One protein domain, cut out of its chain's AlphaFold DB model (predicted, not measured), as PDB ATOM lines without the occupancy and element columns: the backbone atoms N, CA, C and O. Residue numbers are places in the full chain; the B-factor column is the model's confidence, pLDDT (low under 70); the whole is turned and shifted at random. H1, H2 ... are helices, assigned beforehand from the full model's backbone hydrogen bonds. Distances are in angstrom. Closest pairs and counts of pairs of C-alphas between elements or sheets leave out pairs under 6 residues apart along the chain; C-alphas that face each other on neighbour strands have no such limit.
ATOM      1  N   PHE A  56      40.447 114.100  22.081       86.94
ATOM      2  CA  PHE A  56      39.592 113.875  23.240       86.94
ATOM      3  C   PHE A  56      38.484 114.930  23.388       86.94
ATOM      4  O   PHE A  56      37.321 114.585  23.598       86.94
ATOM      5  N   GLN A  57      38.812 116.216  23.215       87.00
ATOM      6  CA  GLN A  57      37.829 117.304  23.286       87.00
ATOM      7  C   GLN A  57      36.793 117.189  22.166       87.00
ATOM      8  O   GLN A  57      35.602 117.365  22.407       87.00
ATOM      9  N   PHE A  58      37.238 116.829  20.960       86.50
ATOM     10  CA  PHE A  58      36.353 116.585  19.825       86.50
ATOM     11  C   PHE A  58      35.370 115.441  20.099       86.50
ATOM     12  O   PHE A  58      34.163 115.596  19.921       86.50
ATOM     13  N   LEU A  59      35.876 114.301  20.576       86.69
ATOM     14  CA  LEU A  59      35.055 113.130  20.892       86.69
ATOM     15  C   LEU A  59      34.070 113.409  22.034       86.69
ATOM     16  O   LEU A  59      32.928 112.957  21.974       86.69
ATOM     17  N   THR A  60      34.482 114.207  23.020       87.81
ATOM     18  CA  THR A  60      33.618 114.657  24.119       87.81
ATOM     19  C   THR A  60      32.512 115.584  23.611       87.81
ATOM     20  O   THR A  60      31.352 115.404  23.971       87.81
ATOM     21  N   ALA A  61      32.837 116.531  22.722       85.25
ATOM     22  CA  ALA A  61      31.863 117.459  22.139       85.25
ATOM     23  C   ALA A  61      30.799 116.749  21.284       85.25
ATOM     24  O   ALA A  61      29.657 117.193  21.207       85.25
ATOM     25  N   ILE A  62      31.171 115.630  20.665       82.44
ATOM     26  CA  ILE A  62      30.276 114.774  19.888       82.44
ATOM     27  C   ILE A  62      29.395 113.895  20.796       82.44
ATOM     28  O   ILE A  62      28.284 113.521  20.414       82.44
ATOM     29  N   GLY A  63      29.850 113.553  22.001       82.00
ATOM     30  CA  GLY A  63      29.094 112.757  22.971       82.00
ATOM     31  C   GLY A  63      29.005 111.262  22.627       82.00
ATOM     32  O   GLY A  63      29.887 110.694  21.987       82.00
ATOM     33  N   ARG A  64      27.936 110.585  23.086       77.38
ATOM     34  CA  ARG A  64      27.700 109.121  22.939       77.38
ATOM     35  C   ARG A  64      28.821 108.217  23.477       77.38
ATOM     36  O   ARG A  64      29.031 107.106  22.965       77.38
ATOM     37  N   SER A  65      29.522 108.706  24.497       76.38
ATOM     38  CA  SER A  65      30.709 108.073  25.078       76.38
ATOM     39  C   SER A  65      31.755 107.710  24.022       76.38
ATOM     40  O   SER A  65      32.394 106.663  24.089       76.38
ATOM     41  N   CYS A  66      31.896 108.538  22.982       76.06
ATOM     42  CA  CYS A  66      32.870 108.303  21.920       76.06
ATOM     43  C   CYS A  66      34.317 108.452  22.415       76.06
ATOM     44  O   CYS A  66      35.201 107.841  21.819       76.06
ATOM     45  N   GLN A  67      34.547 109.194  23.506       81.12
ATOM     46  CA  GLN A  67      35.873 109.370  24.104       81.12
ATOM     47  C   GLN A  67      36.482 108.068  24.643       81.12
ATOM     48  O   GLN A  67      37.686 107.877  24.547       81.12
ATOM     49  N   GLU A  68      35.657 107.153  25.155       80.69
ATOM     50  CA  GLU A  68      36.114 105.871  25.714       80.69
ATOM     51  C   GLU A  68      36.363 104.817  24.633       80.69
ATOM     52  O   GLU A  68      37.098 103.859  24.837       80.69
ATOM     53  N   LYS A  69      35.725 104.974  23.471       76.38
ATOM     54  CA  LYS A  69      35.708 103.941  22.431       76.38
ATOM     55  C   LYS A  69      36.806 104.108  21.386       76.38
ATOM     56  O   LYS A  69      37.050 103.179  20.619       76.38
ATOM     57  N   VAL A  70      37.402 105.296  21.279       78.69
ATOM     58  CA  VAL A  70      38.438 105.596  20.285       78.69
ATOM     59  C   VAL A  70      39.703 106.066  20.987       78.69
ATOM     60  O   VAL A  70      39.777 107.198  21.458       78.69
ATOM     61  N   GLU A  71      40.734 105.227  20.974       76.19
ATOM     62  CA  GLU A  71      42.071 105.610  21.428       76.19
ATOM     63  C   GLU A  71      42.773 106.479  20.378       76.19
ATOM     64  O   GLU A  71      43.522 106.018  19.517       76.19
ATOM     65  N   ALA A  72      42.519 107.781  20.431       70.06
ATOM     66  CA  ALA A  72      43.120 108.746  19.523       70.06
ATOM     67  C   ALA A  72      44.400 109.355  20.124       70.06
ATOM     68  O   ALA A  72      44.367 110.478  20.626       70.06
ATOM     69  N   LYS A  73      45.527 108.628  20.046       75.69
ATOM     70  CA  LYS A  73      46.835 109.029  20.622       75.69
ATOM     71  C   LYS A  73      47.388 110.359  20.082       75.69
ATOM     72  O   LYS A  73      48.090 111.063  20.792       75.69
ATOM     73  N   SER A  74      47.081 110.705  18.831       85.69
ATOM     74  CA  SER A  74      47.495 111.965  18.198       85.69
ATOM     75  C   SER A  74      46.381 112.509  17.305       85.69
ATOM     76  O   SER A  74      45.654 111.733  16.678       85.69
ATOM     77  N   TRP A  75      46.258 113.839  17.239       84.75
ATOM     78  CA  TRP A  75      45.278 114.542  16.402       84.75
ATOM     79  C   TRP A  75      45.418 114.143  14.932       84.75
ATOM     80  O   TRP A  75      44.439 113.778  14.293       84.75
ATOM     81  N   GLU A  76      46.640 114.121  14.407       86.25
ATOM     82  CA  GLU A  76      46.880 113.790  13.001       86.25
ATOM     83  C   GLU A  76      46.511 112.345  12.673       86.25
ATOM     84  O   GLU A  76      45.844 112.079  11.672       86.25
ATOM     85  N   ASN A  77      46.901 111.414  13.548       87.06
ATOM     86  CA  ASN A  77      46.579 110.000  13.382       87.06
ATOM     87  C   ASN A  77      45.066 109.794  13.404       87.06
ATOM     88  O   ASN A  77      44.535 109.107  12.537       87.06
ATOM     89  N   PHE A  78      44.363 110.456  14.324       86.19
ATOM     90  CA  PHE A  78      42.907 110.400  14.432       86.19
ATOM     91  C   PHE A  78      42.193 110.827  13.142       86.19
ATOM     92  O   PHE A  78      41.268 110.146  12.705       86.19
ATOM     93  N   TRP A  79      42.643 111.902  12.492       85.56
ATOM     94  CA  TRP A  79      42.044 112.393  11.242       85.56
ATOM     95  C   TRP A  79      42.397 111.564  10.000       85.56
ATOM     96  O   TRP A  79      41.684 111.646   8.992       85.56
ATOM     97  N   LYS A  80      43.466 110.763  10.078       86.69
ATOM     98  CA  LYS A  80      43.880 109.805   9.041       86.69
ATOM     99  C   LYS A  80      43.204 108.436   9.184       86.69
ATOM    100  O   LYS A  80      43.132 107.704   8.193       86.69
ATOM    101  N   MET A  81      42.676 108.102  10.370       82.44
ATOM    102  CA  MET A  81      42.011 106.820  10.628       82.44
ATOM    103  C   MET A  81      40.858 106.573   9.655       82.44
ATOM    104  O   MET A  81      39.948 107.390   9.492       82.44
ATOM    105  N   SER A  82      40.870 105.395   9.044       80.81
ATOM    106  CA  SER A  82      39.781 104.929   8.200       80.81
ATOM    107  C   SER A  82      38.742 104.136   8.989       80.81
ATOM    108  O   SER A  82      38.961 103.693  10.119       80.81
ATOM    109  N   GLY A  83      37.587 103.895   8.364       76.50
ATOM    110  CA  GLY A  83      36.567 103.019   8.940       76.50
ATOM    111  C   GLY A  83      37.059 101.584   9.173       76.50
ATOM    112  O   GLY A  83      36.515 100.899  10.038       76.50
ATOM    113  N   GLU A  84      38.079 101.132   8.436       79.19
ATOM    114  CA  GLU A  84      38.722  99.827   8.623       79.19
ATOM    115  C   GLU A  84      39.690  99.822   9.802       79.19
ATOM    116  O   GLU A  84      39.720  98.852  10.554       79.19
ATOM    117  N   ASP A  85      40.409 100.916  10.033       81.56
ATOM    118  CA  ASP A  85      41.292 101.049  11.200       81.56
ATOM    119  C   ASP A  85      40.464 101.109  12.479       81.56
ATOM    120  O   ASP A  85      40.706 100.374  13.434       81.56
ATOM    121  N   MET A  86      39.371 101.874  12.444       79.88
ATOM    122  CA  MET A  86      38.345 101.827  13.481       79.88
ATOM    123  C   MET A  86      37.728 100.423  13.590       79.88
ATOM    124  O   MET A  86      37.307 100.004  14.673       79.88
ATOM    125  N   LYS A  87      37.660  99.665  12.478       81.50
ATOM    126  CA  LYS A  87      37.171  98.283  12.496       81.50
ATOM    127  C   LYS A  87      38.075  97.384  13.339       81.50
ATOM    128  O   LYS A  87      37.591  96.671  14.219       81.50
ATOM    129  N   LYS A  88      39.371  97.456  13.053       82.50
ATOM    130  CA  LYS A  88      40.435  96.729  13.746       82.50
ATOM    131  C   LYS A  88      40.511  97.121  15.224       82.50
ATOM    132  O   LYS A  88      40.660  96.244  16.058       82.50
ATOM    133  N   ALA A  89      40.264  98.392  15.550       78.56
ATOM    134  CA  ALA A  89      40.178  98.896  16.925       78.56
ATOM    135  C   ALA A  89      38.921  98.444  17.709       78.56
ATOM    136  O   ALA A  89      38.647  98.959  18.785       78.56
ATOM    137  N   GLY A  90      38.102  97.526  17.181       76.00
ATOM    138  CA  GLY A  90      37.017  96.903  17.953       76.00
ATOM    139  C   GLY A  90      35.742  97.737  18.145       76.00
ATOM    140  O   GLY A  90      34.806  97.268  18.786       76.00
ATOM    141  N   LEU A  91      35.638  98.929  17.546       75.75
ATOM    142  CA  LEU A  91      34.440  99.783  17.644       75.75
ATOM    143  C   LEU A  91      33.136  99.068  17.219       75.75
ATOM    144  O   LEU A  91      33.132  98.074  16.505       75.75
ATOM    145  N   ALA A  92      31.956  99.550  17.594       72.88
ATOM    146  CA  ALA A  92      30.729  98.963  17.048       72.88
ATOM    147  C   ALA A  92      30.544  99.385  15.577       72.88
ATOM    148  O   ALA A  92      30.872 100.505  15.195       72.88
ATOM    149  N   VAL A  93      29.939  98.544  14.725       70.25
ATOM    150  CA  VAL A  93      29.591  98.942  13.334       70.25
ATOM    151  C   VAL A  93      28.740 100.216  13.309       70.25
ATOM    152  O   VAL A  93      28.901 101.035  12.403       70.25
ATOM    153  N   LYS A  94      27.890 100.386  14.333       69.81
ATOM    154  CA  LYS A  94      27.096 101.593  14.570       69.81
ATOM    155  C   LYS A  94      27.990 102.827  14.597       69.81
ATOM    156  O   LYS A  94      27.757 103.729  13.819       69.81
ATOM    157  N   ASP A  95      29.063 102.809  15.372       69.12
ATOM    158  CA  ASP A  95      29.915 103.980  15.567       69.12
ATOM    159  C   ASP A  95      30.831 104.268  14.346       69.12
ATOM    160  O   ASP A  95      31.275 105.404  14.175       69.12
ATOM    161  N   ARG A  96      31.057 103.280  13.452       66.38
ATOM    162  CA  ARG A  96      32.088 103.305  12.383       66.38
ATOM    163  C   ARG A  96      31.656 103.685  10.964       66.38
ATOM    164  O   ARG A  96      32.316 104.469  10.296       66.38
ATOM    165  N   ARG A  97      30.678 102.990  10.384       62.81
ATOM    166  CA  ARG A  97      30.531 102.898   8.903       62.81
ATOM    167  C   ARG A  97      29.943 104.217   8.355       62.81
ATOM    168  O   ARG A  97      29.089 104.620   9.090       62.81
ATOM    169  N   TYR A  98      30.152 104.755   7.112       50.62
ATOM    170  CA  TYR A  98      29.267 105.726   6.322       50.62
ATOM    171  C   TYR A  98      28.793 105.228   4.906       50.62
ATOM    172  O   TYR A  98      29.607 104.612   4.229       50.62
ATOM    173  N   VAL A  99      27.521 105.417   4.472       30.88
ATOM    174  CA  VAL A  99      27.011 105.281   3.071       30.88
ATOM    175  C   VAL A  99      25.970 106.376   2.858       30.88
ATOM    176  O   VAL A  99      24.984 106.435   3.590       30.88
ATOM    177  N   VAL A 100      26.198 107.184   1.829       28.94
ATOM    178  CA  VAL A 100      25.165 107.882   1.067       28.94
ATOM    179  C   VAL A 100      24.935 107.067  -0.192       28.94
ATOM    180  O   VAL A 100      25.892 106.791  -0.907       28.94
ATOM    181  N   PHE A 101      23.692 106.665  -0.429       27.73
ATOM    182  CA  PHE A 101      22.994 107.006  -1.661       27.73
ATOM    183  C   PHE A 101      21.489 106.849  -1.443       27.73
ATOM    184  O   PHE A 101      21.042 105.985  -0.688       27.73
ATOM    185  N   HIS A 102      20.749 107.770  -2.047       38.78
ATOM    186  CA  HIS A 102      19.300 107.747  -2.154       38.78
ATOM    187  C   HIS A 102      18.830 106.435  -2.802       38.78
ATOM    188  O   HIS A 102      19.476 105.956  -3.730       38.78
ATOM    189  N   LEU A 103      17.659 105.988  -2.345       36.38
ATOM    190  CA  LEU A 103      16.751 104.976  -2.900       36.38
ATOM    191  C   LEU A 103      16.766 103.582  -2.249       36.38
ATOM    192  O   LEU A 103      17.683 102.783  -2.372       36.38
ATOM    193  N   GLU A 104      15.645 103.388  -1.554       44.03
ATOM    194  CA  GLU A 104      14.805 102.200  -1.436       44.03
ATOM    195  C   GLU A 104      15.302 100.946  -0.703       44.03
ATOM    196  O   GLU A 104      16.229 100.245  -1.078       44.03
ATOM    197  N   ALA A 105      14.535 100.674   0.361       39.69
ATOM    198  CA  ALA A 105      14.120  99.358   0.818       39.69
ATOM    199  C   ALA A 105      15.235  98.334   1.072       39.69
ATOM    200  O   ALA A 105      15.517  97.476   0.248       39.69
ATOM    201  N   LEU A 106      15.793  98.362   2.289       36.16
ATOM    202  CA  LEU A 106      15.720  97.260   3.269       36.16
ATOM    203  C   LEU A 106      16.651  97.551   4.468       36.16
ATOM    204  O   LEU A 106      17.871  97.599   4.367       36.16
ATOM    205  N   ASN A 107      16.027  97.773   5.627       45.66
ATOM    206  CA  ASN A 107      16.535  97.551   6.989       45.66
ATOM    207  C   ASN A 107      18.054  97.674   7.267       45.66
ATOM    208  O   ASN A 107      18.731  96.673   7.472       45.66
ATOM    209  N   ALA A 108      18.559  98.898   7.484       35.12
ATOM    210  CA  ALA A 108      19.759  99.126   8.309       35.12
ATOM    211  C   ALA A 108      19.876 100.587   8.789       35.12
ATOM    212  O   ALA A 108      20.712 101.365   8.334       35.12
ATOM    213  N   LYS A 109      19.041 100.981   9.757       37.06
ATOM    214  CA  LYS A 109      19.106 102.298  10.413       37.06
ATOM    215  C   LYS A 109      20.237 102.322  11.449       37.06
ATOM    216  O   LYS A 109      19.989 102.213  12.648       37.06
ATOM    217  N   PHE A 110      21.483 102.433  10.994       36.44
ATOM    218  CA  PHE A 110      22.665 102.438  11.862       36.44
ATOM    219  C   PHE A 110      23.534 103.672  11.592       36.44
ATOM    220  O   PHE A 110      23.992 103.902  10.477       36.44
ATOM    221  N   ILE A 111      23.660 104.508  12.628       44.66
ATOM    222  CA  ILE A 111      24.108 105.905  12.568       44.66
ATOM    223  C   ILE A 111      25.624 105.989  12.607       44.66
ATOM    224  O   ILE A 111      26.230 105.820  13.650       44.66
ATOM    225  N   ARG A 112      26.152 106.365  11.456       66.38
ATOM    226  CA  ARG A 112      27.525 106.471  10.976       66.38
ATOM    227  C   ARG A 112      28.262 107.654  11.621       66.38
ATOM    228  O   ARG A 112      28.598 108.615  10.944       66.38
ATOM    229  N   TYR A 113      28.368 107.637  12.949       74.50
ATOM    230  CA  TYR A 113      28.442 108.863  13.749       74.50
ATOM    231  C   TYR A 113      29.794 109.584  13.690       74.50
ATOM    232  O   TYR A 113      29.824 110.748  13.309       74.50
ATOM    233  N   ILE A 114      30.909 108.912  14.001       82.44
ATOM    234  CA  ILE A 114      32.205 109.591  14.202       82.44
ATOM    235  C   ILE A 114      32.750 110.161  12.888       82.44
ATOM    236  O   ILE A 114      33.089 111.340  12.827       82.44
ATOM    237  N   LEU A 115      32.763 109.366  11.812       81.88
ATOM    238  CA  LEU A 115      33.246 109.821  10.501       81.88
ATOM    239  C   LEU A 115      32.370 110.931   9.901       81.88
ATOM    240  O   LEU A 115      32.878 111.811   9.213       81.88
ATOM    241  N   TRP A 116      31.060 110.916  10.161       81.88
ATOM    242  CA  TRP A 116      30.179 112.001   9.731       81.88
ATOM    243  C   TRP A 116      30.443 113.285  10.517       81.88
ATOM    244  O   TRP A 116      30.522 114.353   9.919       81.88
ATOM    245  N   CYS A 117      30.646 113.178  11.833       84.56
ATOM    246  CA  CYS A 117      31.023 114.314  12.668       84.56
ATOM    247  C   CYS A 117      32.367 114.908  12.228       84.56
ATOM    248  O   CYS A 117      32.499 116.123  12.116       84.56
ATOM    249  N   MET A 118      33.343 114.052  11.912       84.69
ATOM    250  CA  MET A 118      34.620 114.453  11.320       84.69
ATOM    251  C   MET A 118      34.422 115.229  10.015       84.69
ATOM    252  O   MET A 118      35.020 116.282   9.821       84.69
ATOM    253  N   GLU A 119      33.562 114.742   9.124       83.19
ATOM    254  CA  GLU A 119      33.320 115.410   7.847       83.19
ATOM    255  C   GLU A 119      32.602 116.755   8.029       83.19
ATOM    256  O   GLU A 119      32.972 117.748   7.411       83.19
ATOM    257  N   LYS A 120      31.618 116.830   8.931       80.56
ATOM    258  CA  LYS A 120      30.958 118.095   9.282       80.56
ATOM    259  C   LYS A 120      31.929 119.101   9.892       80.56
ATOM    260  O   LYS A 120      31.893 120.270   9.525       80.56
ATOM    261  N   TYR A 121      32.841 118.641  10.736       81.56
ATOM    262  CA  TYR A 121      33.899 119.478  11.285       81.56
ATOM    263  C   TYR A 121      34.871 119.973  10.206       81.56
ATOM    264  O   TYR A 121      35.252 121.138  10.221       81.56
ATOM    265  N   ARG A 122      35.210 119.142   9.207       80.50
ATOM    266  CA  ARG A 122      36.004 119.578   8.042       80.50
ATOM    267  C   ARG A 122      35.327 120.689   7.244       80.50
ATOM    268  O   ARG A 122      36.012 121.569   6.740       80.50
ATOM    269  N   PHE A 123      34.000 120.663   7.151       79.00
ATOM    270  CA  PHE A 123      33.221 121.738   6.535       79.00
ATOM    271  C   PHE A 123      33.081 122.989   7.420       79.00
ATOM    272  O   PHE A 123      32.425 123.940   7.007       79.00
ATOM    273  N   GLY A 124      33.670 123.004   8.619       74.94
ATOM    274  CA  GLY A 124      33.635 124.150   9.526       74.94
ATOM    275  C   GLY A 124      32.374 124.243  10.386       74.94
ATOM    276  O   GLY A 124      32.107 125.297  10.951       74.94
ATOM    277  N   TYR A 125      31.587 123.169  10.509       77.88
ATOM    278  CA  TYR A 125      30.471 123.145  11.458       77.88
ATOM    279  C   TYR A 125      30.968 122.834  12.878       77.88
ATOM    280  O   TYR A 125      31.812 121.956  13.069       77.88
ATOM    281  N   ASP A 126      30.389 123.499  13.878       80.12
ATOM    282  CA  ASP A 126      30.651 123.222  15.295       80.12
ATOM    283  C   ASP A 126      30.093 121.838  15.696       80.12
ATOM    284  O   ASP A 126      28.899 121.588  15.480       80.12
ATOM    285  N   PRO A 127      30.897 120.937  16.301       81.44
ATOM    286  CA  PRO A 127      30.458 119.617  16.744       81.44
ATOM    287  C   PRO A 127      29.222 119.597  17.625       81.44
ATOM    288  O   PRO A 127      28.379 118.720  17.446       81.44
ATOM    289  N   ARG A 128      29.060 120.574  18.520       79.69
ATOM    290  CA  ARG A 128      27.888 120.628  19.407       79.69
ATOM    291  C   ARG A 128      26.593 120.883  18.640       79.69
ATOM    292  O   ARG A 128      25.542 120.386  19.024       79.69
ATOM    293  N   SER A 129      26.674 121.622  17.534       78.31
ATOM    294  CA  SER A 129      25.503 122.003  16.738       78.31
ATOM    295  C   SER A 129      24.848 120.824  16.012       78.31
ATOM    296  O   SER A 129      23.643 120.844  15.767       78.31
ATOM    297  N   PHE A 130      25.633 119.803  15.661       75.44
ATOM    298  CA  PHE A 130      25.164 118.638  14.911       75.44
ATOM    299  C   PHE A 130      25.237 117.330  15.705       75.44
ATOM    300  O   PHE A 130      24.730 116.299  15.246       75.44
ATOM    301  N   ALA A 131      25.884 117.340  16.871       77.62
ATOM    302  CA  ALA A 131      25.897 116.210  17.779       77.62
ATOM    303  C   ALA A 131      24.468 115.914  18.239       77.62
ATOM    304  O   ALA A 131      23.751 116.766  18.760       77.62
ATOM    305  N   HIS A 132      24.042 114.674  18.034       70.25
ATOM    306  CA  HIS A 132      22.744 114.205  18.491       70.25
ATOM    307  C   HIS A 132      22.966 113.110  19.514       70.25
ATOM    308  O   HIS A 132      23.612 112.096  19.219       70.25
ATOM    309  N   GLU A 133      22.352 113.252  20.681       67.19
ATOM    310  CA  GLU A 133      22.375 112.212  21.700       67.19
ATOM    311  C   GLU A 133      21.859 110.871  21.157       67.19
ATOM    312  O   GLU A 133      21.151 110.775  20.141       67.19
ATOM    313  N   ALA A 134      22.286 109.783  21.798       67.81
ATOM    314  CA  ALA A 134      21.782 108.469  21.451       67.81
ATOM    315  C   ALA A 134      20.286 108.424  21.773       67.81
ATOM    316  O   ALA A 134      19.881 108.686  22.901       67.81
ATOM    317  N   LYS A 135      19.457 108.066  20.783       72.94
ATOM    318  CA  LYS A 135      18.020 107.915  21.028       72.94
ATOM    319  C   LYS A 135      17.822 106.906  22.163       72.94
ATOM    320  O   LYS A 135      18.322 105.781  22.030       72.94
ATOM    321  N   PRO A 136      17.095 107.268  23.234       77.62
ATOM    322  CA  PRO A 136      16.901 106.371  24.356       77.62
ATOM    323  C   PRO A 136      16.220 105.091  23.877       77.62
ATOM    324  O   PRO A 136      15.409 105.088  22.940       77.62
ATOM    325  N   LYS A 137      16.568 103.966  24.508       77.88
ATOM    326  CA  LYS A 137      15.935 102.687  24.189       77.88
ATOM    327  C   LYS A 137      14.437 102.831  24.447       77.88
ATOM    328  O   LYS A 137      14.024 103.252  25.522       77.88
ATOM    329  N   LYS A 138      13.618 102.455  23.460       78.00
ATOM    330  CA  LYS A 138      12.161 102.422  23.631       78.00
ATOM    331  C   LYS A 138      11.817 101.596  24.874       78.00
ATOM    332  O   LYS A 138      12.150 100.410  24.907       78.00
ATOM    333  N   LYS A 139      11.158 102.227  25.852       76.12
ATOM    334  CA  LYS A 139      10.707 101.587  27.098       76.12
ATOM    335  C   LYS A 139       9.602 100.563  26.832       76.12
ATOM    336  O   LYS A 139       9.622  99.481  27.399       76.12
ATOM    337  N   VAL A 140       8.695 100.873  25.904       72.62
ATOM    338  CA  VAL A 140       7.595  99.993  25.490       72.62
ATOM    339  C   VAL A 140       7.767  99.618  24.018       72.62
ATOM    340  O   VAL A 140       8.013 100.480  23.170       72.62
ATOM    341  N   ARG A 141       7.659  98.323  23.707       67.06
ATOM    342  CA  ARG A 141       7.631  97.788  22.337       67.06
ATOM    343  C   ARG A 141       6.285  97.085  22.135       67.06
ATOM    344  O   ARG A 141       6.005  96.138  22.858       67.06
ATOM    345  N   GLY A 142       5.445  97.563  21.211       70.12
ATOM    346  CA  GLY A 142       4.104  97.001  20.987       70.12
ATOM    347  C   GLY A 142       3.211  97.836  20.059       70.12
ATOM    348  O   GLY A 142       3.529  98.988  19.762       70.12
ATOM    349  N   TRP A 143       2.116  97.222  19.592       61.97
ATOM    350  CA  TRP A 143       1.115  97.792  18.678       61.97
ATOM    351  C   TRP A 143      -0.020  98.476  19.460       61.97
ATOM    352  O   TRP A 143      -0.934  97.819  19.956       61.97
ATOM    353  N   GLY A 144       0.034  99.807  19.532       69.25
ATOM    354  CA  GLY A 144      -1.080 100.658  19.955       69.25
ATOM    355  C   GLY A 144      -1.537 100.520  21.420       69.25
ATOM    356  O   GLY A 144      -0.968  99.758  22.202       69.25
ATOM    357  N   PRO A 145      -2.595 101.254  21.815       68.88
ATOM    358  CA  PRO A 145      -3.085 101.333  23.202       68.88
ATOM    359  C   PRO A 145      -3.536  99.992  23.799       68.88
ATOM    360  O   PRO A 145      -3.703  99.861  25.007       68.88
ATOM    361  N   LYS A 146      -3.744  98.984  22.948       71.12
ATOM    362  CA  LYS A 146      -4.299  97.678  23.305       71.12
ATOM    363  C   LYS A 146      -3.327  96.811  24.105       71.12
ATOM    364  O   LYS A 146      -3.781  95.949  24.852       71.12
ATOM    365  N   VAL A 147      -2.014  96.997  23.952       69.12
ATOM    366  CA  VAL A 147      -0.998  96.206  24.665       69.12
ATOM    367  C   VAL A 147       0.142  97.115  25.116       69.12
ATOM    368  O   VAL A 147       0.968  97.536  24.310       69.12
ATOM    369  N   GLN A 148       0.210  97.388  26.419       72.88
ATOM    370  CA  GLN A 148       1.294  98.147  27.044       72.88
ATOM    371  C   GLN A 148       1.969  97.279  28.112       72.88
ATOM    372  O   GLN A 148       1.301  96.548  28.838       72.88
ATOM    373  N   ASN A 149       3.303  97.335  28.210       68.62
ATOM    374  CA  ASN A 149       4.088  96.607  29.223       68.62
ATOM    375  C   ASN A 149       3.793  95.091  29.299       68.62
ATOM    376  O   ASN A 149       3.745  94.520  30.384       68.62
ATOM    377  N   GLY A 150       3.532  94.440  28.159       67.12
ATOM    378  CA  GLY A 150       3.208  93.006  28.111       67.12
ATOM    379  C   GLY A 150       1.805  92.643  28.617       67.12
ATOM    380  O   GLY A 150       1.445  91.471  28.614       67.12
ATOM    381  N   LYS A 151       0.986  93.630  29.006       70.81
ATOM    382  CA  LYS A 151      -0.400  93.435  29.442       70.81
ATOM    383  C   LYS A 151      -1.358  93.977  28.387       70.81
ATOM    384  O   LYS A 151      -1.213  95.101  27.902       70.81
ATOM    385  N   ARG A 152      -2.364  93.178  28.023       72.00
ATOM    386  CA  ARG A 152      -3.441  93.619  27.130       72.00
ATOM    387  C   ARG A 152      -4.414  94.490  27.921       72.00
ATOM    388  O   ARG A 152      -5.131  93.979  28.778       72.00
ATOM    389  N   ILE A 153      -4.445  95.784  27.623       75.25
ATOM    390  CA  ILE A 153      -5.416  96.711  28.202       75.25
ATOM    391  C   ILE A 153      -6.755  96.430  27.517       75.25
ATOM    392  O   ILE A 153      -6.914  96.631  26.313       75.25
TER     393      ILE A 153
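This is residues 56 to 153 of the 160 residues of the protein "Protein FYV4, mitochondrial" of Leucoagaricus sp. SymC.cos (UniProt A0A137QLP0). Seven short helices form a small, loose cluster round the longest of them, H6, and a long tail without a named element, residues 131 to 153, leads away from it and makes the length of the whole. A second bare stretch, between H5 and H6, makes a wide loop, of which residues 100 to 107 stick out from the cluster. The printed part has 98 residues, with seven named helices in the order H1 to H7 and no named strand; the class is all helix, though under half of the residues, 41 of the 98, are in named elements. The whole is loose, with a radius of gyration of the C-alphas of 17.3 A, and elongated, spanning 57 by 31 by 28 A.

H1, residues 56 to 62, begins at C-alpha 56 at (39.592, 113.875, 23.240) and is 9.9 A long. H2 holds residues 66 to 69. H3, residues 75 to 80, is 8.9 A long, and H4, residues 83 to 88, is 8.8 A long. H5 holds residues 93 to 96. H6, residues 113 to 122, begins at C-alpha 113 at (28.442, 108.863, 13.749) and is 14.3 A long. H7, residues 127 to 130, ends at C-alpha 130 at (25.164, 118.638, 14.911).

H1 touches H2, where the closest C-alphas, those of Leu 59 and Gln 67, are 5.0 A apart. H1 also touches H7, with the C-alphas of Ala 61 and Arg 128 closest at 5.8 A. H3 touches no helix but is close to H6 without clearly touching, the C-alphas of Trp 79 and Met 118 being closest at 7.7 A; their lines are about perpendicular, at 73 degrees. H4 touches H5, closest at the C-alphas of Gly 83 and Arg 96, 5.7 A apart. H6 touches H5, closest at Asp 95 and Tyr 113, whose C-alphas are 5.4 A apart. H6 touches H7 too, with the C-alphas of Tyr 121 and Pro 127 closest at 6.5 A. Among the pairs that stay apart are H1 and H4, and H3 and H7. In H1, H3, H4 and H6 every O i to N i+4 pair is within hydrogen-bond range; H2, H5 and H7 are too short for such a pair.

The C-alphas farthest apart, those of Glu 76 and Ile 153, are 57.1 A apart. The printed part has no cut. The link from H5 to H6, 16 residues, is long; the other links between helices are tight. In the tail, residues 147 to 148 pair with residues 151 to 152, antiparallel. The mean pLDDT of the printed part is 71.7, and 28 residues are under 70, among them residues 94 to 112.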